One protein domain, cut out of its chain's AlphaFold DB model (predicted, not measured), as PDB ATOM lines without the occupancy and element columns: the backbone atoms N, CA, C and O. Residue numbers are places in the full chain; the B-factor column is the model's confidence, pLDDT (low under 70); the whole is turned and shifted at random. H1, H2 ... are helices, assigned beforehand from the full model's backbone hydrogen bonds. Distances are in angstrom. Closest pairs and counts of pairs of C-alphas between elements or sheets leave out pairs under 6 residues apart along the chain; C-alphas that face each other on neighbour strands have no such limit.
ATOM      1  N   VAL A  66      52.988 -34.179 -28.445       94.88
ATOM      2  CA  VAL A  66      53.772 -34.069 -27.217       94.88
ATOM      3  C   VAL A  66      54.792 -32.949 -27.381       94.88
ATOM      4  O   VAL A  66      55.484 -32.878 -28.398       94.88
ATOM      5  N   VAL A  67      54.890 -32.095 -26.360       96.62
ATOM      6  CA  VAL A  67      55.835 -30.979 -26.313       96.62
ATOM      7  C   VAL A  67      56.731 -31.133 -25.091       96.62
ATOM      8  O   VAL A  67      56.232 -31.167 -23.968       96.62
ATOM      9  N   ILE A  68      58.047 -31.200 -25.294       95.69
ATOM     10  CA  ILE A  68      59.039 -31.284 -24.209       95.69
ATOM     11  C   ILE A  68      60.094 -30.209 -24.443       95.69
ATOM     12  O   ILE A  68      60.626 -30.086 -25.541       95.69
ATOM     13  N   ASP A  69      60.367 -29.401 -23.420       92.81
ATOM     14  CA  ASP A  69      61.318 -28.280 -23.475       92.81
ATOM     15  C   ASP A  69      61.042 -27.278 -24.616       92.81
ATOM     16  O   ASP A  69      61.940 -26.610 -25.126       92.81
ATOM     17  N   GLY A  70      59.768 -27.156 -25.008       93.56
ATOM     18  CA  GLY A  70      59.323 -26.312 -26.119       93.56
ATOM     19  C   GLY A  70      59.540 -26.920 -27.507       93.56
ATOM     20  O   GLY A  70      59.248 -26.248 -28.492       93.56
ATOM     21  N   LEU A  71      60.022 -28.162 -27.587       96.31
ATOM     22  CA  LEU A  71      60.186 -28.905 -28.831       96.31
ATOM     23  C   LEU A  71      58.969 -29.773 -29.118       96.31
ATOM     24  O   LEU A  71      58.406 -30.386 -28.211       96.31
ATOM     25  N   THR A  72      58.623 -29.876 -30.395       95.94
ATOM     26  CA  THR A  72      57.573 -30.772 -30.905       95.94
ATOM     27  C   THR A  72      58.125 -31.828 -31.860       95.94
ATOM     28  O   THR A  72      57.510 -32.878 -32.045       95.94
ATOM     29  N   GLY A  73      59.259 -31.557 -32.510       94.69
ATOM     30  CA  GLY A  73      59.795 -32.363 -33.604       94.69
ATOM     31  C   GLY A  73      59.052 -32.193 -34.937       94.69
ATOM     32  O   GLY A  73      59.487 -32.754 -35.941       94.69
ATOM     33  N   LEU A  74      57.937 -31.454 -34.973       94.81
ATOM     34  CA  LEU A  74      57.096 -31.291 -36.167       94.81
ATOM     35  C   LEU A  74      57.283 -29.930 -36.858       94.81
ATOM     36  O   LEU A  74      57.015 -29.821 -38.053       94.81
ATOM     37  N   ASP A  75      57.762 -28.914 -36.136       95.06
ATOM     38  CA  ASP A  75      58.045 -27.571 -36.657       95.06
ATOM     39  C   ASP A  75      59.528 -27.241 -36.456       95.06
ATOM     40  O   ASP A  75      59.951 -26.802 -35.387       95.06
ATOM     41  N   ASN A  76      60.328 -27.447 -37.507       92.69
ATOM     42  CA  ASN A  76      61.777 -27.239 -37.457       92.69
ATOM     43  C   ASN A  76      62.169 -25.795 -37.110       92.69
ATOM     44  O   ASN A  76      63.209 -25.586 -36.487       92.69
ATOM     45  N   ASP A  77      61.363 -24.805 -37.500       94.94
ATOM     46  CA  ASP A  77      61.680 -23.399 -37.259       94.94
ATOM     47  C   ASP A  77      61.397 -23.028 -35.801       94.94
ATOM     48  O   ASP A  77      62.198 -22.339 -35.159       94.94
ATOM     49  N   ALA A  78      60.260 -23.476 -35.260       94.81
ATOM     50  CA  ALA A  78      59.938 -23.293 -33.847       94.81
ATOM     51  C   ALA A  78      60.903 -24.064 -32.943       94.81
ATOM     52  O   ALA A  78      61.444 -23.477 -32.000       94.81
ATOM     53  N   ASP A  79      61.180 -25.323 -33.276       95.69
ATOM     54  CA  ASP A  79      62.131 -26.161 -32.556       95.69
ATOM     55  C   ASP A  79      63.535 -25.538 -32.598       95.69
ATOM     56  O   ASP A  79      64.161 -25.356 -31.558       95.69
ATOM     57  N   GLY A  80      64.007 -25.101 -33.771       94.56
ATOM     58  CA  GLY A  80      65.308 -24.444 -33.919       94.56
ATOM     59  C   GLY A  80      65.439 -23.186 -33.053       94.56
ATOM     60  O   GLY A  80      66.460 -22.988 -32.389       94.56
ATOM     61  N   ARG A  81      64.384 -22.361 -32.970       96.31
ATOM     62  CA  ARG A  81      64.348 -21.211 -32.046       96.31
ATOM     63  C   ARG A  81      64.395 -21.643 -30.581       96.31
ATOM     64  O   ARG A  81      65.078 -20.996 -29.786       96.31
ATOM     65  N   ALA A  82      63.680 -22.702 -30.205       95.19
ATOM     66  CA  ALA A  82      63.690 -23.221 -28.839       95.19
ATOM     67  C   ALA A  82      65.084 -23.734 -28.437       95.19
ATOM     68  O   ALA A  82      65.573 -23.367 -27.363       95.19
ATOM     69  N   ILE A  83      65.758 -24.473 -29.326       95.62
ATOM     70  CA  ILE A  83      67.131 -24.966 -29.129       95.62
ATOM     71  C   ILE A  83      68.108 -23.795 -28.976       95.62
ATOM     72  O   ILE A  83      68.840 -23.735 -27.989       95.62
ATOM     73  N   LEU A  84      68.083 -22.815 -29.888       95.50
ATOM     74  CA  LEU A  84      68.960 -21.638 -29.814       95.50
ATOM     75  C   LEU A  84      68.764 -20.847 -28.514       95.50
ATOM     76  O   LEU A  84      69.733 -20.457 -27.864       95.50
ATOM     77  N   ASN A  85      67.514 -20.650 -28.088       95.38
ATOM     78  CA  ASN A  85      67.219 -19.976 -26.825       95.38
ATOM     79  C   ASN A  85      67.728 -20.767 -25.610       95.38
ATOM     80  O   ASN A  85      68.207 -20.166 -24.646       95.38
ATOM     81  N   ALA A  86      67.637 -22.099 -25.639       94.62
ATOM     82  CA  ALA A  86      68.196 -22.952 -24.594       94.62
ATOM     83  C   ALA A  86      69.731 -22.872 -24.557       94.62
ATOM     84  O   ALA A  86      70.298 -22.724 -23.475       94.62
ATOM     85  N   LEU A  87      70.388 -22.875 -25.721       94.50
ATOM     86  CA  LEU A  87      71.840 -22.721 -25.844       94.50
ATOM     87  C   LEU A  87      72.328 -21.370 -25.321       94.50
ATOM     88  O   LEU A  87      73.303 -21.327 -24.575       94.50
ATOM     89  N   HIS A  88      71.638 -20.273 -25.647       94.62
ATOM     90  CA  HIS A  88      71.986 -18.949 -25.127       94.62
ATOM     91  C   HIS A  88      71.919 -18.891 -23.595       94.62
ATOM     92  O   HIS A  88      72.824 -18.339 -22.971       94.62
ATOM     93  N   ARG A  89      70.887 -19.492 -22.983       94.50
ATOM     94  CA  ARG A  89      70.792 -19.596 -21.517       94.50
ATOM     95  C   ARG A  89      71.930 -20.438 -20.943       94.50
ATOM     96  O   ARG A  89      72.620 -19.984 -20.038       94.50
ATOM     97  N   TYR A  90      72.187 -21.609 -21.525       93.81
ATOM     98  CA  TYR A  90      73.273 -22.481 -21.080       93.81
ATOM     99  C   TYR A  90      74.640 -21.789 -21.149       93.81
ATOM    100  O   TYR A  90      75.419 -21.887 -20.205       93.81
ATOM    101  N   ALA A  91      74.932 -21.076 -22.239       93.69
ATOM    102  CA  ALA A  91      76.191 -20.355 -22.418       93.69
ATOM    103  C   ALA A  91      76.354 -19.197 -21.420       93.69
ATOM    104  O   ALA A  91      77.466 -18.959 -20.948       93.69
ATOM    105  N   ALA A  92      75.261 -18.510 -21.071       94.12
ATOM    106  CA  ALA A  92      75.272 -17.484 -20.030       94.12
ATOM    107  C   ALA A  92      75.608 -18.078 -18.648       94.12
ATOM    108  O   ALA A  92      76.414 -17.501 -17.917       94.12
ATOM    109  N   ASP A  93      75.061 -19.255 -18.333       94.12
ATOM    110  CA  ASP A  93      75.308 -19.960 -17.068       94.12
ATOM    111  C   ASP A  93      76.665 -20.697 -17.046       94.12
ATOM    112  O   ASP A  93      77.215 -20.978 -15.980       94.12
ATOM    113  N   ASN A  94      77.238 -20.989 -18.220       93.06
ATOM    114  CA  ASN A  94      78.489 -21.734 -18.396       93.06
ATOM    115  C   ASN A  94      79.485 -20.958 -19.278       93.06
ATOM    116  O   ASN A  94      79.849 -21.423 -20.364       93.06
ATOM    117  N   PRO A  95      80.009 -19.807 -18.815       90.12
ATOM    118  CA  PRO A  95      80.834 -18.913 -19.635       90.12
ATOM    119  C   PRO A  95      82.158 -19.537 -20.111       90.12
ATOM    120  O   PRO A  95      82.743 -19.082 -21.088       90.12
ATOM    121  N   ALA A  96      82.634 -20.603 -19.457       90.12
ATOM    122  CA  ALA A  96      83.810 -21.361 -19.893       90.12
ATOM    123  C   ALA A  96      83.538 -22.301 -21.091       90.12
ATOM    124  O   ALA A  96      84.458 -22.983 -21.542       90.12
ATOM    125  N   GLY A  97      82.289 -22.396 -21.565       84.69
ATOM    126  CA  GLY A  97      81.895 -23.168 -22.750       84.69
ATOM    127  C   GLY A  97      81.978 -24.692 -22.606       84.69
ATOM    128  O   GLY A  97      81.810 -25.415 -23.589       84.69
ATOM    129  N   ARG A  98      82.242 -25.217 -21.403       90.31
ATOM    130  CA  ARG A  98      82.347 -26.666 -21.177       90.31
ATOM    131  C   ARG A  98      80.991 -27.345 -21.390       90.31
ATOM    132  O   ARG A  98      79.974 -26.886 -20.879       90.31
ATOM    133  N   GLY A  99      80.992 -28.450 -22.137       91.00
ATOM    134  CA  GLY A  99      79.806 -29.288 -22.350       91.00
ATOM    135  C   GLY A  99      78.765 -28.726 -23.323       91.00
ATOM    136  O   GLY A  99      77.715 -29.336 -23.472       91.00
ATOM    137  N   ILE A 100      79.025 -27.604 -24.011       91.81
ATOM    138  CA  ILE A 100      78.024 -26.986 -24.902       91.81
ATOM    139  C   ILE A 100      77.601 -27.904 -26.059       91.81
ATOM    140  O   ILE A 100      76.422 -27.977 -26.375       91.81
ATOM    141  N   VAL A 101      78.544 -28.663 -26.628       91.50
ATOM    142  CA  VAL A 101      78.277 -29.623 -27.716       91.50
ATOM    143  C   VAL A 101      77.426 -30.795 -27.229       91.50
ATOM    144  O   VAL A 101      76.506 -31.222 -27.915       91.50
ATOM    145  N   GLU A 102      77.704 -31.306 -26.029       93.12
ATOM    146  CA  GLU A 102      76.913 -32.379 -25.415       93.12
ATOM    147  C   GLU A 102      75.500 -31.887 -25.075       93.12
ATOM    148  O   GLU A 102      74.510 -32.564 -25.353       93.12
ATOM    149  N   PHE A 103      75.396 -30.670 -24.534       93.00
ATOM    150  CA  PHE A 103      74.121 -30.021 -24.262       93.00
ATOM    151  C   PHE A 103      73.290 -29.855 -25.542       93.00
ATOM    152  O   PHE A 103      72.125 -30.248 -25.551       93.00
ATOM    153  N   GLU A 104      73.883 -29.328 -26.617       93.25
ATOM    154  CA  GLU A 104      73.233 -29.192 -27.927       93.25
ATOM    155  C   GLU A 104      72.800 -30.551 -28.489       93.25
ATOM    156  O   GLU A 104      71.652 -30.708 -28.910       93.25
ATOM    157  N   GLY A 105      73.686 -31.551 -28.431       94.00
ATOM    158  CA  GLY A 105      73.419 -32.907 -28.907       94.00
ATOM    159  C   GLY A 105      72.160 -33.509 -28.283       94.00
ATOM    160  O   GLY A 105      71.315 -34.034 -29.007       94.00
ATOM    161  N   ARG A 106      71.959 -33.343 -26.968       95.00
ATOM    162  CA  ARG A 106      70.738 -33.817 -26.287       95.00
ATOM    163  C   ARG A 106      69.459 -33.184 -26.838       95.00
ATOM    164  O   ARG A 106      68.458 -33.881 -26.978       95.00
ATOM    165  N   PHE A 107      69.481 -31.896 -27.185       94.50
ATOM    166  CA  PHE A 107      68.325 -31.223 -27.789       94.50
ATOM    167  C   PHE A 107      68.048 -31.718 -29.211       94.50
ATOM    168  O   PHE A 107      66.890 -31.941 -29.564       94.50
ATOM    169  N   VAL A 108      69.092 -31.945 -30.012       94.44
ATOM    170  CA  VAL A 108      68.954 -32.505 -31.367       94.44
ATOM    171  C   VAL A 108      68.393 -33.930 -31.317       94.44
ATOM    172  O   VAL A 108      67.489 -34.268 -32.086       94.44
ATOM    173  N   HIS A 109      68.877 -34.758 -30.388       97.25
ATOM    174  CA  HIS A 109      68.354 -36.104 -30.166       97.25
ATOM    175  C   HIS A 109      66.894 -36.085 -29.701       97.25
ATOM    176  O   HIS A 109      66.069 -36.801 -30.271       97.25
ATOM    177  N   LEU A 110      66.546 -35.214 -28.748       97.06
ATOM    178  CA  LEU A 110      65.169 -35.039 -28.283       97.06
ATOM    179  C   LEU A 110      64.233 -34.573 -29.407       97.06
ATOM    180  O   LEU A 110      63.138 -35.115 -29.551       97.06
ATOM    181  N   GLN A 111      64.659 -33.621 -30.241       97.06
ATOM    182  CA  GLN A 111      63.886 -33.184 -31.404       97.06
ATOM    183  C   GLN A 111      63.626 -34.352 -32.369       97.06
ATOM    184  O   GLN A 111      62.498 -34.551 -32.828       97.06
ATOM    185  N   GLY A 112      64.662 -35.146 -32.665       96.25
ATOM    186  CA  GLY A 112      64.550 -36.337 -33.504       96.25
ATOM    187  C   GLY A 112      63.567 -37.362 -32.935       96.25
ATOM    188  O   GLY A 112      62.696 -37.840 -33.669       96.25
ATOM    189  N   ALA A 113      63.661 -37.630 -31.632       96.75
ATOM    190  CA  ALA A 113      62.789 -38.545 -30.907       96.75
ATOM    191  C   ALA A 113      61.322 -38.088 -30.915       96.75
ATOM    192  O   ALA A 113      60.430 -38.862 -31.263       96.75
ATOM    193  N   LEU A 114      61.071 -36.812 -30.602       96.81
ATOM    194  CA  LEU A 114      59.732 -36.219 -30.607       96.81
ATOM    195  C   LEU A 114      59.102 -36.239 -31.995       96.81
ATOM    196  O   LEU A 114      57.921 -36.550 -32.116       96.81
ATOM    197  N   ARG A 115      59.880 -35.977 -33.050       95.81
ATOM    198  CA  ARG A 115      59.382 -36.059 -34.428       95.81
ATOM    199  C   ARG A 115      58.869 -37.456 -34.743       95.81
ATOM    200  O   ARG A 115      57.773 -37.594 -35.283       95.81
ATOM    201  N   ILE A 116      59.660 -38.481 -34.422       94.56
ATOM    202  CA  ILE A 116      59.287 -39.881 -34.654       94.56
ATOM    203  C   ILE A 116      58.046 -40.220 -33.832       94.56
ATOM    204  O   ILE A 116      57.061 -40.700 -34.388       94.56
ATOM    205  N   TYR A 117      58.054 -39.888 -32.542       95.00
ATOM    206  CA  TYR A 117      56.944 -40.159 -31.636       95.00
ATOM    207  C   TYR A 117      55.636 -39.502 -32.094       95.00
ATOM    208  O   TYR A 117      54.625 -40.182 -32.271       95.00
ATOM    209  N   ASN A 118      55.659 -38.192 -32.345       94.88
ATOM    210  CA  ASN A 118      54.484 -37.416 -32.734       94.88
ATOM    211  C   ASN A 118      53.989 -37.742 -34.150       94.88
ATOM    212  O   ASN A 118      52.826 -37.491 -34.455       94.88
ATOM    213  N   THR A 119      54.831 -38.339 -34.999       92.75
ATOM    214  CA  THR A 119      54.412 -38.877 -36.302       92.75
ATOM    215  C   THR A 119      53.785 -40.264 -36.155       92.75
ATOM    216  O   THR A 119      52.719 -40.532 -36.705       92.75
ATOM    217  N   LEU A 120      54.431 -41.154 -35.399       91.88
ATOM    218  CA  LEU A 120      54.044 -42.558 -35.312       91.88
ATOM    219  C   LEU A 120      52.825 -42.777 -34.412       91.88
ATOM    220  O   LEU A 120      51.969 -43.606 -34.723       91.88
ATOM    221  N   ARG A 121      52.702 -42.030 -33.310       91.38
ATOM    222  CA  ARG A 121      51.625 -42.229 -32.335       91.38
ATOM    223  C   ARG A 121      50.228 -42.079 -32.966       91.38
ATOM    224  O   ARG A 121      49.425 -42.994 -32.755       91.38
ATOM    225  N   PRO A 122      49.926 -41.032 -33.768       90.38
ATOM    226  CA  PRO A 122      48.678 -40.930 -34.539       90.38
ATOM    227  C   PRO A 122      48.424 -42.103 -35.477       90.38
ATOM    228  O   PRO A 122      47.302 -42.606 -35.528       90.38
ATOM    229  N   LEU A 123      49.457 -42.576 -36.174       90.94
ATOM    230  CA  LEU A 123      49.339 -43.702 -37.100       90.94
ATOM    231  C   LEU A 123      48.993 -45.002 -36.364       90.94
ATOM    232  O   LEU A 123      48.098 -45.722 -36.799       90.94
ATOM    233  N   LEU A 124      49.622 -45.265 -35.216       89.44
ATOM    234  CA  LEU A 124      49.312 -46.430 -34.381       89.44
ATOM    235  C   LEU A 124      47.903 -46.359 -33.777       89.44
ATOM    236  O   LEU A 124      47.212 -47.368 -33.708       89.44
ATOM    237  N   ALA A 125      47.438 -45.174 -33.372       88.12
ATOM    238  CA  ALA A 125      46.060 -45.017 -32.902       88.12
ATOM    239  C   ALA A 125      45.031 -45.234 -34.029       88.12
ATOM    240  O   ALA A 125      43.966 -45.811 -33.799       88.12
ATOM    241  N   ALA A 126      45.343 -44.786 -35.250       89.00
ATOM    242  CA  ALA A 126      44.519 -45.049 -36.425       89.00
ATOM    243  C   ALA A 126      44.495 -46.547 -36.773       89.00
ATOM    244  O   ALA A 126      43.421 -47.083 -37.041       89.00
ATOM    245  N   GLU A 127      45.643 -47.225 -36.709       90.50
ATOM    246  CA  GLU A 127      45.751 -48.677 -36.885       90.50
ATOM    247  C   GLU A 127      44.885 -49.434 -35.880       90.50
ATOM    248  O   GLU A 127      44.023 -50.215 -36.287       90.50
ATOM    249  N   GLU A 128      45.044 -49.152 -34.584       88.00
ATOM    250  CA  GLU A 128      44.317 -49.843 -33.519       88.00
ATOM    251  C   GLU A 128      42.801 -49.716 -33.716       88.00
ATOM    252  O   GLU A 128      42.039 -50.678 -33.576       88.00
ATOM    253  N   ARG A 129      42.354 -48.522 -34.103       86.44
ATOM    254  CA  ARG A 129      40.953 -48.245 -34.401       86.44
ATOM    255  C   ARG A 129      40.453 -49.006 -35.625       86.44
ATOM    256  O   ARG A 129      39.353 -49.561 -35.555       86.44
ATOM    257  N   SER A 130      41.222 -49.040 -36.710       89.38
ATOM    258  CA  SER A 130      40.867 -49.798 -37.913       89.38
ATOM    259  C   SER A 130      40.846 -51.304 -37.647       89.38
ATOM    260  O   SER A 130      39.977 -52.006 -38.161       89.38
ATOM    261  N   ARG A 131      41.734 -51.806 -36.782       88.62
ATOM    262  CA  ARG A 131      41.740 -53.204 -36.332       88.62
ATOM    263  C   ARG A 131      40.452 -53.559 -35.590       88.62
ATOM    264  O   ARG A 131      39.829 -54.576 -35.884       88.62
ATOM    265  N   LEU A 132      39.998 -52.687 -34.688       85.44
ATOM    266  CA  LEU A 132      38.715 -52.861 -34.001       85.44
ATOM    267  C   LEU A 132      37.518 -52.826 -34.969       85.44
ATOM    268  O   LEU A 132      36.549 -53.559 -34.766       85.44
ATOM    269  N   ASP A 133      37.565 -51.992 -36.014       85.00
ATOM    270  CA  ASP A 133      36.520 -51.953 -37.049       85.00
ATOM    271  C   ASP A 133      36.479 -53.217 -37.890       85.00
ATOM    272  O   ASP A 133      35.402 -53.773 -38.113       85.00
ATOM    273  N   ARG A 134      37.648 -53.701 -38.302       92.62
ATOM    274  CA  ARG A 134      37.817 -54.987 -38.973       92.62
ATOM    275  C   ARG A 134      37.209 -56.120 -38.149       92.62
ATOM    276  O   ARG A 134      36.390 -56.876 -38.672       92.62
ATOM    277  N   ASP A 135      37.552 -56.212 -36.867       86.25
ATOM    278  CA  ASP A 135      37.061 -57.277 -35.985       86.25
ATOM    279  C   ASP A 135      35.542 -57.190 -35.783       86.25
ATOM    280  O   ASP A 135      34.837 -58.202 -35.837       86.25
ATOM    281  N   ARG A 136      35.007 -55.972 -35.636       83.50
ATOM    282  CA  ARG A 136      33.560 -55.739 -35.566       83.50
ATOM    283  C   ARG A 136      32.856 -56.159 -36.854       83.50
ATOM    284  O   ARG A 136      31.823 -56.821 -36.780       83.50
ATOM    285  N   ALA A 137      33.384 -55.783 -38.017       84.94
ATOM    286  CA  ALA A 137      32.790 -56.118 -39.305       84.94
ATOM    287  C   ALA A 137      32.803 -57.636 -39.550       84.94
ATOM    288  O   ALA A 137      31.786 -58.203 -39.948       84.94
ATOM    289  N   LEU A 138      33.905 -58.315 -39.210       86.56
ATOM    290  CA  LEU A 138      33.991 -59.778 -39.237       86.56
ATOM    291  C   LEU A 138      32.958 -60.431 -38.309       86.56
ATOM    292  O   LEU A 138      32.287 -61.378 -38.710       86.56
ATOM    293  N   HIS A 139      32.768 -59.906 -37.098       84.94
ATOM    294  CA  HIS A 139      31.736 -60.408 -36.193       84.94
ATOM    295  C   HIS A 139      30.312 -60.195 -36.739       84.94
ATOM    296  O   HIS A 139      29.459 -61.074 -36.607       84.94
ATOM    297  N   GLN A 140      30.049 -59.067 -37.407       84.56
ATOM    298  CA  GLN A 140      28.752 -58.815 -38.043       84.56
ATOM    299  C   GLN A 140      28.434 -59.829 -39.146       84.56
ATOM    300  O   GLN A 140      27.278 -60.233 -39.269       84.56
ATOM    301  N   VAL A 141      29.426 -60.300 -39.907       90.75
ATOM    302  CA  VAL A 141      29.229 -61.382 -40.891       90.75
ATOM    303  C   VAL A 141      28.639 -62.629 -40.229       90.75
ATOM    304  O   VAL A 141      27.695 -63.215 -40.763       90.75
ATOM    305  N   GLU A 142      29.153 -63.008 -39.058       91.62
ATOM    306  CA  GLU A 142      28.671 -64.165 -38.295       91.62
ATOM    307  C   GLU A 142      27.240 -63.953 -37.786       91.62
ATOM    308  O   GLU A 142      26.372 -64.786 -38.047       91.62
ATOM    309  N   ILE A 143      26.953 -62.794 -37.179       84.06
ATOM    310  CA  ILE A 143      25.601 -62.445 -36.706       84.06
ATOM    311  C   ILE A 143      24.583 -62.513 -37.852       84.06
ATOM    312  O   ILE A 143      23.497 -63.080 -37.706       84.06
ATOM    313  N   ARG A 144      24.905 -61.917 -39.009       88.94
ATOM    314  CA  ARG A 144      23.987 -61.890 -40.158       88.94
ATOM    315  C   ARG A 144      23.793 -63.271 -40.765       88.94
ATOM    316  O   ARG A 144      22.693 -63.568 -41.225       88.94
ATOM    317  N   TRP A 145      24.826 -64.108 -40.747       93.06
ATOM    318  CA  TRP A 145      24.710 -65.496 -41.170       93.06
ATOM    319  C   TRP A 145      23.778 -66.293 -40.252       93.06
ATOM    320  O   TRP A 145      22.871 -66.962 -40.741       93.06
ATOM    321  N   GLU A 146      23.944 -66.199 -38.932       88.12
ATOM    322  CA  GLU A 146      23.088 -66.902 -37.968       88.12
ATOM    323  C   GLU A 146      21.622 -66.462 -38.067       88.12
ATOM    324  O   GLU A 146      20.712 -67.299 -38.043       88.12
ATOM    325  N   ALA A 147      21.385 -65.162 -38.275       85.19
ATOM    326  CA  ALA A 147      20.047 -64.593 -38.418       85.19
ATOM    327  C   ALA A 147      19.243 -65.189 -39.591       85.19
ATOM    328  O   ALA A 147      18.012 -65.215 -39.528       85.19
ATOM    329  N   LEU A 148      19.898 -65.725 -40.632       90.06
ATOM    330  CA  LEU A 148      19.215 -66.381 -41.755       90.06
ATOM    331  C   LEU A 148      18.343 -67.561 -41.326       90.06
ATOM    332  O   LEU A 148      17.315 -67.811 -41.948       90.06
ATOM    333  N   SER A 149      18.740 -68.272 -40.269       87.19
ATOM    334  CA  SER A 149      18.036 -69.468 -39.791       87.19
ATOM    335  C   SER A 149      16.643 -69.182 -39.219       87.19
ATOM    336  O   SER A 149      15.815 -70.086 -39.138       87.19
ATOM    337  N   THR A 150      16.372 -67.932 -38.838       88.19
ATOM    338  CA  THR A 150      15.121 -67.512 -38.183       88.19
ATOM    339  C   THR A 150      14.406 -66.384 -38.931       88.19
ATOM    340  O   THR A 150      13.367 -65.896 -38.486       88.19
ATOM    341  N   ALA A 151      14.942 -65.951 -40.074       88.31
ATOM    342  CA  ALA A 151      14.440 -64.796 -40.801       88.31
ATOM    343  C   ALA A 151      13.104 -65.085 -41.500       88.31
ATOM    344  O   ALA A 151      13.024 -65.928 -42.390       88.31
ATOM    345  N   ALA A 152      12.072 -64.297 -41.179       87.25
ATOM    346  CA  ALA A 152      10.783 -64.350 -41.875       87.25
ATOM    347  C   ALA A 152      10.890 -63.909 -43.350       87.25
ATOM    348  O   ALA A 152      10.234 -64.475 -44.219       87.25
ATOM    349  N   ASN A 153      11.738 -62.914 -43.641       90.06
ATOM    350  CA  ASN A 153      12.097 -62.520 -45.005       90.06
ATOM    351  C   ASN A 153      13.540 -62.940 -45.293       90.06
ATOM    352  O   ASN A 153      14.489 -62.182 -45.068       90.06
ATOM    353  N   TRP A 154      13.690 -64.167 -45.789       90.12
ATOM    354  CA  TRP A 154      14.994 -64.772 -46.036       90.12
ATOM    355  C   TRP A 154      15.830 -63.991 -47.059       90.12
ATOM    356  O   TRP A 154      17.027 -63.805 -46.857       90.12
ATOM    357  N   MET A 155      15.213 -63.460 -48.123       90.44
ATOM    358  CA  MET A 155      15.938 -62.739 -49.179       90.44
ATOM    359  C   MET A 155      16.544 -61.424 -48.671       90.44
ATOM    360  O   MET A 155      17.706 -61.131 -48.956       90.44
ATOM    361  N   ALA A 156      15.792 -60.657 -47.874       88.81
ATOM    362  CA  ALA A 156      16.307 -59.438 -47.251       88.81
ATOM    363  C   ALA A 156      17.436 -59.743 -46.249       88.81
ATOM    364  O   ALA A 156      18.463 -59.063 -46.245       88.81
ATOM    365  N   ALA A 157      17.283 -60.798 -45.440       88.62
ATOM    366  CA  ALA A 157      18.319 -61.231 -44.503       88.62
ATOM    367  C   ALA A 157      19.591 -61.722 -45.223       88.62
ATOM    368  O   ALA A 157      20.702 -61.388 -44.811       88.62
ATOM    369  N   HIS A 158      19.445 -62.432 -46.346       93.06
ATOM    370  CA  HIS A 158      20.572 -62.867 -47.172       93.06
ATOM    371  C   HIS A 158      21.297 -61.684 -47.807       93.06
ATOM    372  O   HIS A 158      22.526 -61.643 -47.798       93.06
ATOM    373  N   HIS A 159      20.562 -60.691 -48.309       92.38
ATOM    374  CA  HIS A 159      21.174 -59.461 -48.802       92.38
ATOM    375  C   HIS A 159      21.984 -58.750 -47.706       92.38
ATOM    376  O   HIS A 159      23.138 -58.398 -47.943       92.38
ATOM    377  N   ALA A 160      21.438 -58.622 -46.491       88.56
ATOM    378  CA  ALA A 160      22.157 -58.030 -45.360       88.56
ATOM    379  C   ALA A 160      23.445 -58.798 -45.001       88.56
ATOM    380  O   ALA A 160      24.457 -58.179 -44.678       88.56
ATOM    381  N   TYR A 161      23.436 -60.131 -45.096       95.19
ATOM    382  CA  TYR A 161      24.645 -60.949 -44.948       95.19
ATOM    383  C   TYR A 161      25.687 -60.661 -46.042       95.19
ATOM    384  O   TYR A 161      26.862 -60.480 -45.729       95.19
ATOM    385  N   VAL A 162      25.279 -60.577 -47.313       96.56
ATOM    386  CA  VAL A 162      26.197 -60.258 -48.423       96.56
ATOM    387  C   VAL A 162      26.830 -58.877 -48.234       96.56
ATOM    388  O   VAL A 162      28.040 -58.742 -48.388       96.56
ATOM    389  N   VAL A 163      26.037 -57.878 -47.836       94.38
ATOM    390  CA  VAL A 163      26.536 -56.530 -47.518       94.38
ATOM    391  C   VAL A 163      27.541 -56.568 -46.364       94.38
ATOM    392  O   VAL A 163      28.585 -55.930 -46.451       94.38
ATOM    393  N   ALA A 164      27.282 -57.349 -45.310       89.50
ATOM    394  CA  ALA A 164      28.224 -57.486 -44.198       89.50
ATOM    395  C   ALA A 164      29.566 -58.106 -44.633       89.50
ATOM    396  O   ALA A 164      30.614 -57.696 -44.139       89.50
ATOM    397  N   VAL A 165      29.559 -59.064 -45.570       97.62
ATOM    398  CA  VAL A 165      30.792 -59.659 -46.121       97.62
ATOM    399  C   VAL A 165      31.601 -58.628 -46.905       97.62
ATOM    400  O   VAL A 165      32.817 -58.554 -46.725       97.62
ATOM    401  N   ASP A 166      30.941 -57.822 -47.735       97.00
ATOM    402  CA  ASP A 166      31.593 -56.737 -48.478       97.00
ATOM    403  C   ASP A 166      32.216 -55.700 -47.528       97.00
ATOM    404  O   ASP A 166      33.405 -55.388 -47.625       97.00
ATOM    405  N   GLN A 167      31.458 -55.271 -46.512       91.62
ATOM    406  CA  GLN A 167      31.930 -54.355 -45.469       91.62
ATOM    407  C   GLN A 167      33.115 -54.920 -44.675       91.62
ATOM    408  O   GLN A 167      34.065 -54.190 -44.397       91.62
ATOM    409  N   ALA A 168      33.099 -56.212 -44.331       94.12
ATOM    410  CA  ALA A 168      34.229 -56.863 -43.671       94.12
ATOM    411  C   ALA A 168      35.475 -56.882 -44.565       94.12
ATOM    412  O   ALA A 168      36.578 -56.635 -44.081       94.12
ATOM    413  N   GLY A 169      35.303 -57.110 -45.869       96.19
ATOM    414  CA  GLY A 169      36.381 -56.982 -46.844       96.19
ATOM    415  C   GLY A 169      36.984 -55.577 -46.854       96.19
ATOM    416  O   GLY A 169      38.192 -55.424 -46.671       96.19
ATOM    417  N   ALA A 170      36.144 -54.552 -47.004       94.94
ATOM    418  CA  ALA A 170      36.579 -53.157 -46.993       94.94
ATOM    419  C   ALA A 170      37.293 -52.775 -45.681       94.94
ATOM    420  O   ALA A 170      38.321 -52.101 -45.714       94.94
ATOM    421  N   ALA A 171      36.803 -53.252 -44.533       92.81
ATOM    422  CA  ALA A 171      37.427 -52.998 -43.236       92.81
ATOM    423  C   ALA A 171      38.805 -53.674 -43.092       92.81
ATOM    424  O   ALA A 171      39.714 -53.080 -42.511       92.81
ATOM    425  N   ILE A 172      38.995 -54.880 -43.649       95.44
ATOM    426  CA  ILE A 172      40.314 -55.535 -43.706       95.44
ATOM    427  C   ILE A 172      41.302 -54.701 -44.531       95.44
ATOM    428  O   ILE A 172      42.447 -54.533 -44.111       95.44
ATOM    429  N   ASP A 173      40.880 -54.178 -45.685       94.00
ATOM    430  CA  ASP A 173      41.755 -53.353 -46.527       94.00
ATOM    431  C   ASP A 173      42.091 -52.014 -45.863       94.00
ATOM    432  O   ASP A 173      43.265 -51.663 -45.789       94.00
ATOM    433  N   ALA A 174      41.099 -51.322 -45.296       92.19
ATOM    434  CA  ALA A 174      41.319 -50.064 -44.584       92.19
ATOM    435  C   ALA A 174      42.288 -50.233 -43.399       92.19
ATOM    436  O   ALA A 174      43.169 -49.401 -43.177       92.19
ATOM    437  N   TRP A 175      42.172 -51.338 -42.657       93.50
ATOM    438  CA  TRP A 175      43.139 -51.684 -41.620       93.50
ATOM    439  C   TRP A 175      44.543 -51.918 -42.192       93.50
ATOM    440  O   TRP A 175      45.511 -51.348 -41.684       93.50
ATOM    441  N   CYS A 176      44.668 -52.672 -43.286       91.81
ATOM    442  CA  CYS A 176      45.956 -52.885 -43.947       91.81
ATOM    443  C   CYS A 176      46.611 -51.573 -44.410       91.81
ATOM    444  O   CYS A 176      47.829 -51.415 -44.272       91.81
ATOM    445  N   ASP A 177      45.822 -50.627 -44.924       91.25
ATOM    446  CA  ASP A 177      46.309 -49.306 -45.325       91.25
ATOM    447  C   ASP A 177      46.880 -48.545 -44.120       91.25
ATOM    448  O   ASP A 177      47.980 -47.990 -44.207       91.25
ATOM    449  N   THR A 178      46.195 -48.581 -42.968       90.94
ATOM    450  CA  THR A 178      46.701 -47.952 -41.735       90.94
ATOM    451  C   THR A 178      47.970 -48.615 -41.197       90.94
ATOM    452  O   THR A 178      48.895 -47.902 -40.807       90.94
ATOM    453  N   VAL A 179      48.077 -49.949 -41.250       89.81
ATOM    454  CA  VAL A 179      49.314 -50.645 -40.858       89.81
ATOM    455  C   VAL A 179      50.458 -50.281 -41.801       89.81
ATOM    456  O   VAL A 179      51.559 -49.977 -41.351       89.81
ATOM    457  N   THR A 180      50.205 -50.257 -43.110       88.81
ATOM    458  CA  THR A 180      51.218 -49.897 -44.114       88.81
ATOM    459  C   THR A 180      51.696 -48.457 -43.933       88.81
ATOM    460  O   THR A 180      52.884 -48.176 -44.096       88.81
ATOM    461  N   ALA A 181      50.795 -47.534 -43.588       89.00
ATOM    462  CA  ALA A 181      51.156 -46.159 -43.267       89.00
ATOM    463  C   ALA A 181      52.056 -46.087 -42.020       89.00
ATOM    464  O   ALA A 181      53.100 -45.438 -42.074       89.00
ATOM    465  N   ALA A 182      51.704 -46.799 -40.944       87.75
ATOM    466  CA  ALA A 182      52.521 -46.875 -39.731       87.75
ATOM    467  C   ALA A 182      53.902 -47.507 -39.999       87.75
ATOM    468  O   ALA A 182      54.919 -46.965 -39.573       87.75
ATOM    469  N   ALA A 183      53.956 -48.588 -40.781       85.50
ATOM    470  CA  ALA A 183      55.187 -49.309 -41.109       85.50
ATOM    471  C   ALA A 183      56.173 -48.497 -41.970       85.50
ATOM    472  O   ALA A 183      57.378 -48.735 -41.921       85.50
ATOM    473  N   LYS A 184      55.679 -47.532 -42.760       87.44
ATOM    474  CA  LYS A 184      56.519 -46.607 -43.543       87.44
ATOM    475  C   LYS A 184      57.132 -45.489 -42.698       87.44
ATOM    476  O   LYS A 184      58.011 -44.784 -43.197       87.44
ATOM    477  N   SER A 185      56.663 -45.291 -41.467       85.25
ATOM    478  CA  SER A 185      57.214 -44.267 -40.586       85.25
ATOM    479  C   SER A 185      58.662 -44.616 -40.222       85.25
ATOM    480  O   SER A 185      58.948 -45.769 -39.889       85.25
ATOM    481  N   PRO A 186      59.591 -43.647 -40.265       82.19
ATOM    482  CA  PRO A 186      60.961 -43.883 -39.841       82.19
ATOM    483  C   PRO A 186      61.009 -44.275 -38.360       82.19
ATOM    484  O   PRO A 186      60.265 -43.736 -37.540       82.19
ATOM    485  N   TRP A 187      61.914 -45.197 -38.040       88.81
ATOM    486  CA  TRP A 187      62.278 -45.537 -36.668       88.81
ATOM    487  C   TRP A 187      63.460 -44.682 -36.189       88.81
ATOM    488  O   TRP A 187      64.065 -43.958 -36.989       88.81
ATOM    489  N   PHE A 188      63.784 -44.755 -34.894       89.69
ATOM    490  CA  PHE A 188      64.926 -44.049 -34.300       89.69
ATOM    491  C   PHE A 188      66.204 -44.322 -35.095       89.69
ATOM    492  O   PHE A 188      66.528 -45.469 -35.408       89.69
ATOM    493  N   ARG A 189      66.903 -43.249 -35.477       88.12
ATOM    494  CA  ARG A 189      68.020 -43.306 -36.433       88.12
ATOM    495  C   ARG A 189      69.355 -43.602 -35.762       88.12
ATOM    496  O   ARG A 189      70.310 -43.957 -36.449       88.12
ATOM    497  N   ASN A 190      69.445 -43.376 -34.458       92.81
ATOM    498  CA  ASN A 190      70.633 -43.590 -33.642       92.81
ATOM    499  C   ASN A 190      70.244 -43.772 -32.170       92.81
ATOM    500  O   ASN A 190      69.131 -43.423 -31.772       92.81
ATOM    501  N   ASP A 191      71.195 -44.266 -31.381       94.31
ATOM    502  CA  ASP A 191      71.015 -44.550 -29.955       94.31
ATOM    503  C   ASP A 191      70.634 -43.301 -29.154       94.31
ATOM    504  O   ASP A 191      69.809 -43.393 -28.256       94.31
ATOM    505  N   GLY A 192      71.138 -42.117 -29.526       95.62
ATOM    506  CA  GLY A 192      70.793 -40.869 -28.839       95.62
ATOM    507  C   GLY A 192      69.314 -40.491 -28.983       95.62
ATOM    508  O   GLY A 192      68.694 -40.046 -28.022       95.62
ATOM    509  N   GLU A 193      68.712 -40.688 -30.163       95.88
ATOM    510  CA  GLU A 193      67.264 -40.488 -30.348       95.88
ATOM    511  C   GLU A 193      66.442 -41.518 -29.548       95.88
ATOM    512  O   GLU A 193      65.395 -41.167 -29.005       95.88
ATOM    513  N   LEU A 194      66.908 -42.770 -29.459       94.94
ATOM    514  CA  LEU A 194      66.238 -43.820 -28.686       94.94
ATOM    515  C   LEU A 194      66.315 -43.547 -27.175       94.94
ATOM    516  O   LEU A 194      65.292 -43.584 -26.497       94.94
ATOM    517  N   GLU A 195      67.497 -43.198 -26.668       96.69
ATOM    518  CA  GLU A 195      67.726 -42.814 -25.271       96.69
ATOM    519  C   GLU A 195      66.866 -41.601 -24.894       96.69
ATOM    520  O   GLU A 195      66.140 -41.630 -23.903       96.69
ATOM    521  N   ALA A 196      66.833 -40.564 -25.740       96.88
ATOM    522  CA  ALA A 196      65.972 -39.407 -25.513       96.88
ATOM    523  C   ALA A 196      64.478 -39.784 -25.479       96.88
ATOM    524  O   ALA A 196      63.719 -39.218 -24.690       96.88
ATOM    525  N   TYR A 197      64.036 -40.736 -26.303       96.88
ATOM    526  CA  TYR A 197      62.670 -41.253 -26.241       96.88
ATOM    527  C   TYR A 197      62.383 -41.979 -24.921       96.88
ATOM    528  O   TYR A 197      61.388 -41.668 -24.261       96.88
ATOM    529  N   GLU A 198      63.247 -42.900 -24.502       96.44
ATOM    530  CA  GLU A 198      63.062 -43.665 -23.266       96.44
ATOM    531  C   GLU A 198      63.097 -42.757 -22.029       96.44
ATOM    532  O   GLU A 198      62.191 -42.785 -21.193       96.44
ATOM    533  N   GLU A 199      64.092 -41.880 -21.932       96.81
ATOM    534  CA  GLU A 199      64.278 -41.039 -20.753       96.81
ATOM    535  C   GLU A 199      63.293 -39.873 -20.683       96.81
ATOM    536  O   GLU A 199      62.790 -39.542 -19.606       96.81
ATOM    537  N   ARG A 200      63.033 -39.202 -21.812       97.25
ATOM    538  CA  ARG A 200      62.275 -37.941 -21.815       97.25
ATOM    539  C   ARG A 200      60.809 -38.161 -22.138       97.25
ATOM    540  O   ARG A 200      59.963 -37.565 -21.479       97.25
ATOM    541  N   ILE A 201      60.498 -38.997 -23.127       96.50
ATOM    542  CA  ILE A 201      59.114 -39.206 -23.570       96.50
ATOM    543  C   ILE A 201      58.438 -40.259 -22.683       96.50
ATOM    544  O   ILE A 201      57.417 -39.962 -22.061       96.50
ATOM    545  N   LEU A 202      59.018 -41.456 -22.550       95.94
ATOM    546  CA  LEU A 202      58.454 -42.481 -21.662       95.94
ATOM    547  C   LEU A 202      58.605 -42.098 -20.190       95.94
ATOM    548  O   LEU A 202      57.664 -42.283 -19.419       95.94
ATOM    549  N   GLY A 203      59.732 -41.489 -19.808       94.81
ATOM    550  CA  GLY A 203      59.928 -40.956 -18.457       94.81
ATOM    551  C   GLY A 203      58.902 -39.888 -18.051       94.81
ATOM    552  O   GLY A 203      58.585 -39.768 -16.869       94.81
ATOM    553  N   ALA A 204      58.313 -39.167 -19.013       94.25
ATOM    554  CA  ALA A 204      57.198 -38.243 -18.777       94.25
ATOM    555  C   ALA A 204      55.817 -38.935 -18.703       94.25
ATOM    556  O   ALA A 204      54.801 -38.269 -18.503       94.25
ATOM    557  N   GLY A 205      55.760 -40.264 -18.836       94.06
ATOM    558  CA  GLY A 205      54.539 -41.067 -18.737       94.06
ATOM    559  C   GLY A 205      53.755 -41.200 -20.044       94.06
ATOM    560  O   GLY A 205      52.596 -41.624 -20.016       94.06
ATOM    561  N   HIS A 206      54.342 -40.836 -21.188       92.56
ATOM    562  CA  HIS A 206      53.674 -40.998 -22.476       92.56
ATOM    563  C   HIS A 206      53.622 -42.478 -22.905       92.56
ATOM    564  O   HIS A 206      54.562 -43.228 -22.636       92.56
ATOM    565  N   PRO A 207      52.541 -42.929 -23.578       90.81
ATOM    566  CA  PRO A 207      52.418 -44.320 -24.011       90.81
ATOM    567  C   PRO A 207      53.544 -44.734 -24.964       90.81
ATOM    568  O   PRO A 207      53.907 -43.925 -25.826       90.81
ATOM    569  N   PRO A 208      54.042 -45.978 -24.882       91.62
ATOM    570  CA  PRO A 208      55.074 -46.458 -25.784       91.62
ATOM    571  C   PRO A 208      54.563 -46.612 -27.219       91.62
ATOM    572  O   PRO A 208      53.382 -46.872 -27.459       91.62
ATOM    573  N   VAL A 209      55.481 -46.465 -28.170       89.44
ATOM    574  CA  VAL A 209      55.306 -46.828 -29.578       89.44
ATOM    575  C   VAL A 209      56.153 -48.059 -29.893       89.44
ATOM    576  O   VAL A 209      57.241 -48.222 -29.343       89.44
ATOM    577  N   ASP A 210      55.647 -48.921 -30.772       81.31
ATOM    578  CA  ASP A 210      56.293 -50.170 -31.179       81.31
ATOM    579  C   ASP A 210      56.236 -50.301 -32.709       81.31
ATOM    580  O   ASP A 210      55.268 -49.872 -33.342       81.31
ATOM    581  N   GLN A 211      57.287 -50.875 -33.294       70.69
ATOM    582  CA  GLN A 211      57.408 -51.150 -34.725       70.69
ATOM    583  C   GLN A 211      56.989 -52.588 -35.087       70.69
ATOM    584  O   GLN A 211      56.891 -52.923 -36.271       70.69
ATOM    585  N   THR A 212      56.746 -53.464 -34.108       58.53
ATOM    586  CA  THR A 212      56.423 -54.875 -34.356       58.53
ATOM    587  C   THR A 212      54.983 -55.075 -34.824       58.53
ATOM    588  O   THR A 212      54.122 -55.561 -34.098       58.53
ATOM    589  N   TYR A 213      54.717 -54.768 -36.097       60.59
ATOM    590  CA  TYR A 213      53.557 -55.325 -36.788       60.59
ATOM    591  C   TYR A 213      53.737 -55.360 -38.312       60.59
ATOM    592  O   TYR A 213      53.679 -54.336 -38.986       60.59
ATOM    593  N   PHE A 214      53.905 -56.559 -38.878       59.69
ATOM    594  CA  PHE A 214      53.871 -56.777 -40.329       59.69
ATOM    595  C   PHE A 214      52.535 -57.439 -40.706       59.69
ATOM    596  O   PHE A 214      52.381 -58.655 -40.589       59.69
ATOM    597  N   ALA A 215      51.557 -56.633 -41.135       65.50
ATOM    598  CA  ALA A 215      50.177 -57.071 -41.385       65.50
ATOM    599  C   ALA A 215      49.957 -57.887 -42.668       65.50
ATOM    600  O   ALA A 215      48.887 -58.474 -42.814       65.50
ATOM    601  N   ASP A 216      50.919 -57.965 -43.590       71.94
ATOM    602  CA  ASP A 216      50.669 -58.554 -44.917       71.94
ATOM    603  C   ASP A 216      50.238 -60.026 -44.846       71.94
ATOM    604  O   ASP A 216      49.285 -60.440 -45.515       71.94
ATOM    605  N   ASN A 217      50.881 -60.817 -43.982       82.88
ATOM    606  CA  ASN A 217      50.520 -62.223 -43.788       82.88
ATOM    607  C   ASN A 217      49.125 -62.374 -43.167       82.88
ATOM    608  O   ASN A 217      48.353 -63.243 -43.573       82.88
ATOM    609  N   GLU A 218      48.782 -61.518 -42.206       88.25
ATOM    610  CA  GLU A 218      47.488 -61.572 -41.530       88.25
ATOM    611  C   GLU A 218      46.354 -61.077 -42.430       88.25
ATOM    612  O   GLU A 218      45.310 -61.722 -42.498       88.25
ATOM    613  N   ARG A 219      46.556 -59.988 -43.182       88.12
ATOM    614  CA  ARG A 219      45.582 -59.487 -44.160       88.12
ATOM    615  C   ARG A 219      45.220 -60.574 -45.166       88.12
ATOM    616  O   ARG A 219      44.036 -60.839 -45.375       88.12
ATOM    617  N   ASN A 220      46.228 -61.209 -45.767       90.50
ATOM    618  CA  ASN A 220      46.019 -62.263 -46.757       90.50
ATOM    619  C   ASN A 220      45.272 -63.456 -46.150       90.50
ATOM    620  O   ASN A 220      44.340 -63.977 -46.765       90.50
ATOM    621  N   GLU A 221      45.622 -63.853 -44.927       93.56
ATOM    622  CA  GLU A 221      44.932 -64.932 -44.223       93.56
ATOM    623  C   GLU A 221      43.468 -64.585 -43.909       93.56
ATOM    624  O   GLU A 221      42.577 -65.405 -44.148       93.56
ATOM    625  N   LEU A 222      43.194 -63.370 -43.428       94.69
ATOM    626  CA  LEU A 222      41.838 -62.904 -43.135       94.69
ATOM    627  C   LEU A 222      40.980 -62.823 -44.401       94.69
ATOM    628  O   LEU A 222      39.855 -63.330 -44.401       94.69
ATOM    629  N   ARG A 223      41.513 -62.257 -45.493       95.19
ATOM    630  CA  ARG A 223      40.835 -62.195 -46.798       95.19
ATOM    631  C   ARG A 223      40.504 -63.590 -47.317       95.19
ATOM    632  O   ARG A 223      39.339 -63.888 -47.581       95.19
ATOM    633  N   ARG A 224      41.504 -64.474 -47.356       97.06
ATOM    634  CA  ARG A 224      41.346 -65.867 -47.791       97.06
ATOM    635  C   ARG A 224      40.283 -66.597 -46.969       97.06
ATOM    636  O   ARG A 224      39.461 -67.326 -47.525       97.06
ATOM    637  N   ARG A 225      40.277 -66.406 -45.646       97.75
ATOM    638  CA  ARG A 225      39.294 -67.026 -44.748       97.75
ATOM    639  C   ARG A 225      37.883 -66.488 -44.978       97.75
ATOM    640  O   ARG A 225      36.948 -67.292 -45.025       97.75
ATOM    641  N   LEU A 226      37.728 -65.172 -45.130       97.88
ATOM    642  CA  LEU A 226      36.441 -64.530 -45.404       97.88
ATOM    643  C   LEU A 226      35.853 -65.034 -46.728       97.88
ATOM    644  O   LEU A 226      34.702 -65.466 -46.762       97.88
ATOM    645  N   GLU A 227      36.658 -65.066 -47.790       97.94
ATOM    646  CA  GLU A 227      36.253 -65.537 -49.119       97.94
ATOM    647  C   GLU A 227      35.872 -67.020 -49.122       97.94
ATOM    648  O   GLU A 227      34.798 -67.385 -49.607       97.94
ATOM    649  N   ALA A 228      36.705 -67.881 -48.526       97.88
ATOM    650  CA  ALA A 228      36.421 -69.311 -48.431       97.88
ATOM    651  C   ALA A 228      35.131 -69.584 -47.640       97.88
ATOM    652  O   ALA A 228      34.300 -70.407 -48.041       97.88
ATOM    653  N   THR A 229      34.934 -68.863 -46.534       97.69
ATOM    654  CA  THR A 229      33.728 -68.977 -45.704       97.69
ATOM    655  C   THR A 229      32.498 -68.479 -46.457       97.69
ATOM    656  O   THR A 229      31.470 -69.161 -46.469       97.69
ATOM    657  N   HIS A 230      32.603 -67.342 -47.149       97.69
ATOM    658  CA  HIS A 230      31.523 -66.802 -47.965       97.69
ATOM    659  C   HIS A 230      31.120 -67.762 -49.092       97.69
ATOM    660  O   HIS A 230      29.933 -68.051 -49.249       97.69
ATOM    661  N   ALA A 231      32.090 -68.319 -49.822       97.62
ATOM    662  CA  ALA A 231      31.842 -69.287 -50.889       97.62
ATOM    663  C   ALA A 231      31.113 -70.538 -50.371       97.62
ATOM    664  O   ALA A 231      30.105 -70.957 -50.948       97.62
ATOM    665  N   ARG A 232      31.561 -71.091 -49.233       97.38
ATOM    666  CA  ARG A 232      30.895 -72.228 -48.580       97.38
ATOM    667  C   ARG A 232      29.453 -71.893 -48.190       97.38
ATOM    668  O   ARG A 232      28.544 -72.672 -48.462       97.38
ATOM    669  N   ARG A 233      29.236 -70.739 -47.559       96.81
ATOM    670  CA  ARG A 233      27.911 -70.282 -47.110       96.81
ATOM    671  C   ARG A 233      26.954 -70.028 -48.271       96.81
ATOM    672  O   ARG A 233      25.796 -70.425 -48.195       96.81
ATOM    673  N   LYS A 234      27.451 -69.468 -49.375       94.88
ATOM    674  CA  LYS A 234      26.691 -69.297 -50.621       94.88
ATOM    675  C   LYS A 234      26.236 -70.640 -51.197       94.88
ATOM    676  O   LYS A 234      25.084 -70.765 -51.605       94.88
ATOM    677  N   ALA A 235      27.106 -71.654 -51.188       94.81
ATOM    678  CA  ALA A 235      26.745 -73.001 -51.628       94.81
ATOM    679  C   ALA A 235      25.654 -73.629 -50.742       94.81
ATOM    680  O   ALA A 235      24.697 -74.194 -51.267       94.81
ATOM    681  N   LEU A 236      25.754 -73.482 -49.415       93.88
ATOM    682  CA  LEU A 236      24.727 -73.958 -48.479       93.88
ATOM    683  C   LEU A 236      23.382 -73.257 -48.703       93.88
ATOM    684  O   LEU A 236      22.362 -73.927 -48.825       93.88
ATOM    685  N   ALA A 237      23.383 -71.929 -48.825       90.25
ATOM    686  CA  ALA A 237      22.176 -71.147 -49.081       90.25
ATOM    687  C   ALA A 237      21.468 -71.580 -50.380       90.25
ATOM    688  O   ALA A 237      20.250 -71.750 -50.392       90.25
ATOM    689  N   ALA A 238      22.229 -71.829 -51.453       89.50
ATOM    690  CA  ALA A 238      21.687 -72.325 -52.717       89.50
ATOM    691  C   ALA A 238      21.088 -73.739 -52.593       89.50
ATOM    692  O   ALA A 238      20.012 -73.997 -53.130       89.50
ATOM    693  N   GLN A 239      21.749 -74.643 -51.859       91.12
ATOM    694  CA  GLN A 239      21.225 -75.989 -51.596       91.12
ATOM    695  C   GLN A 239      19.908 -75.939 -50.810       91.12
ATOM    696  O   GLN A 239      18.951 -76.619 -51.175       91.12
ATOM    697  N   THR A 240      19.834 -75.111 -49.764       86.38
ATOM    698  CA  THR A 240      18.613 -74.943 -48.964       86.38
ATOM    699  C   THR A 240      17.464 -74.377 -49.797       86.38
ATOM    700  O   THR A 240      16.344 -74.876 -49.695       86.38
ATOM    701  N   LEU A 241      17.734 -73.387 -50.654       84.19
ATOM    702  CA  LEU A 241      16.719 -72.814 -51.540       84.19
ATOM    703  C   LEU A 241      16.181 -73.853 -52.536       84.19
ATOM    704  O   LEU A 241      14.968 -73.986 -52.681       84.19
ATOM    705  N   GLY A 242      17.063 -74.646 -53.156       85.06
ATOM    706  CA  GLY A 242      16.652 -75.704 -54.084       85.06
ATOM    707  C   GLY A 242      15.781 -76.785 -53.431       85.06
ATOM    708  O   GLY A 242      14.832 -77.267 -54.046       85.06
ATOM    709  N   LEU A 243      16.056 -77.138 -52.168       84.19
ATOM    710  CA  LEU A 243      15.215 -78.062 -51.399       84.19
ATOM    711  C   LEU A 243      13.840 -77.463 -51.067       84.19
ATOM    712  O   LEU A 243      12.838 -78.175 -51.138       84.19
ATOM    713  N   ALA A 244      13.782 -76.171 -50.732       81.19
ATOM    714  CA  ALA A 244      12.521 -75.484 -50.458       81.19
ATOM    715  C   ALA A 244      11.616 -75.446 -51.701       81.19
ATOM    716  O   ALA A 244      10.438 -75.783 -51.606       81.19
ATOM    717  N   GLU A 245      12.173 -75.123 -52.873       80.06
ATOM    718  CA  GLU A 245      11.429 -75.094 -54.140       80.06
ATOM    719  C   GLU A 245      10.901 -76.477 -54.553       80.06
ATOM    720  O   GLU A 245       9.792 -76.580 -55.087       80.06
TER     721      GLU A 245
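AT A GLANCE: This is residues 66 to 245 of the 249 residues of an uncharacterized protein of Streptomyces sp. NEAU-S7GS2 (UniProt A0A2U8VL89). A long thin rod is built along one long helix, H2: H1 folds back on it near one end, H3 folds back along it from the other end, H5 runs beside H3, and short H4 crosses H2. The printed part has 180 residues with five named helices, H1 to H5 in chain order, and no named strand; the class is all helix. The whole is extended, with a radius of gyration of the C-alphas of 26.2 A and spans of 96 by 26 by 25 A.

HOW THE PARTS SIT: H1, residues 76 to 93, touches H2, residues 100 to 147, at a steep tilt of 38 degrees, opposite ways, as a helical hairpin; their closest C-alphas, of Ile 83 and Phe 107, are 6.5 A apart. H2 is the hub, and touches H1 with residues 100 to 111 alone. H2 and H3, residues 154 to 183, form a second helical hairpin and touch at a shallow tilt of 13 degrees, closest at the C-alphas of Ala 137 and Ala 168, 4.7 A. H4, residues 191 to 202, touches residues 106 to 117 of H2 alone at a steep tilt of 65 degrees, closest at the C-alphas of His 109 and Glu 193, 4.5 A. H5, residues 216 to 245, touches H3 at a shallow tilt of 5 degrees, opposite ways, closest at the C-alphas of Ile 172 and Arg 219, 6.6 A. The helix packing is part aligned, part crossed, with 2 of these 4 pairs at a shallow tilt. H2 and H5 are near each other; H1 is apart from H3, H4 and H5. In H1, H3 and H5 every O i to N i+4 pair is within hydrogen-bond range, in H2 40 of 44 and in H4 7 of 8.

IN THESE COORDINATES: H1 begins at C-alpha 76, (61.777, -27.239, -37.457), and H5 ends at C-alpha 245, (11.429, -75.094, -54.140). From first to last C-alpha H2 measures 70.4 A, H3 43.3 A and H5 43.6 A.

THE WHOLE: The two farthest C-alphas, of Ala 96 and Glu 245, are 96.4 A apart. Residues 92 to 97 stand free. The printed part has no cut, and the link from H4 to H5 is long; residues 212 to 215 have pLDDT under 70.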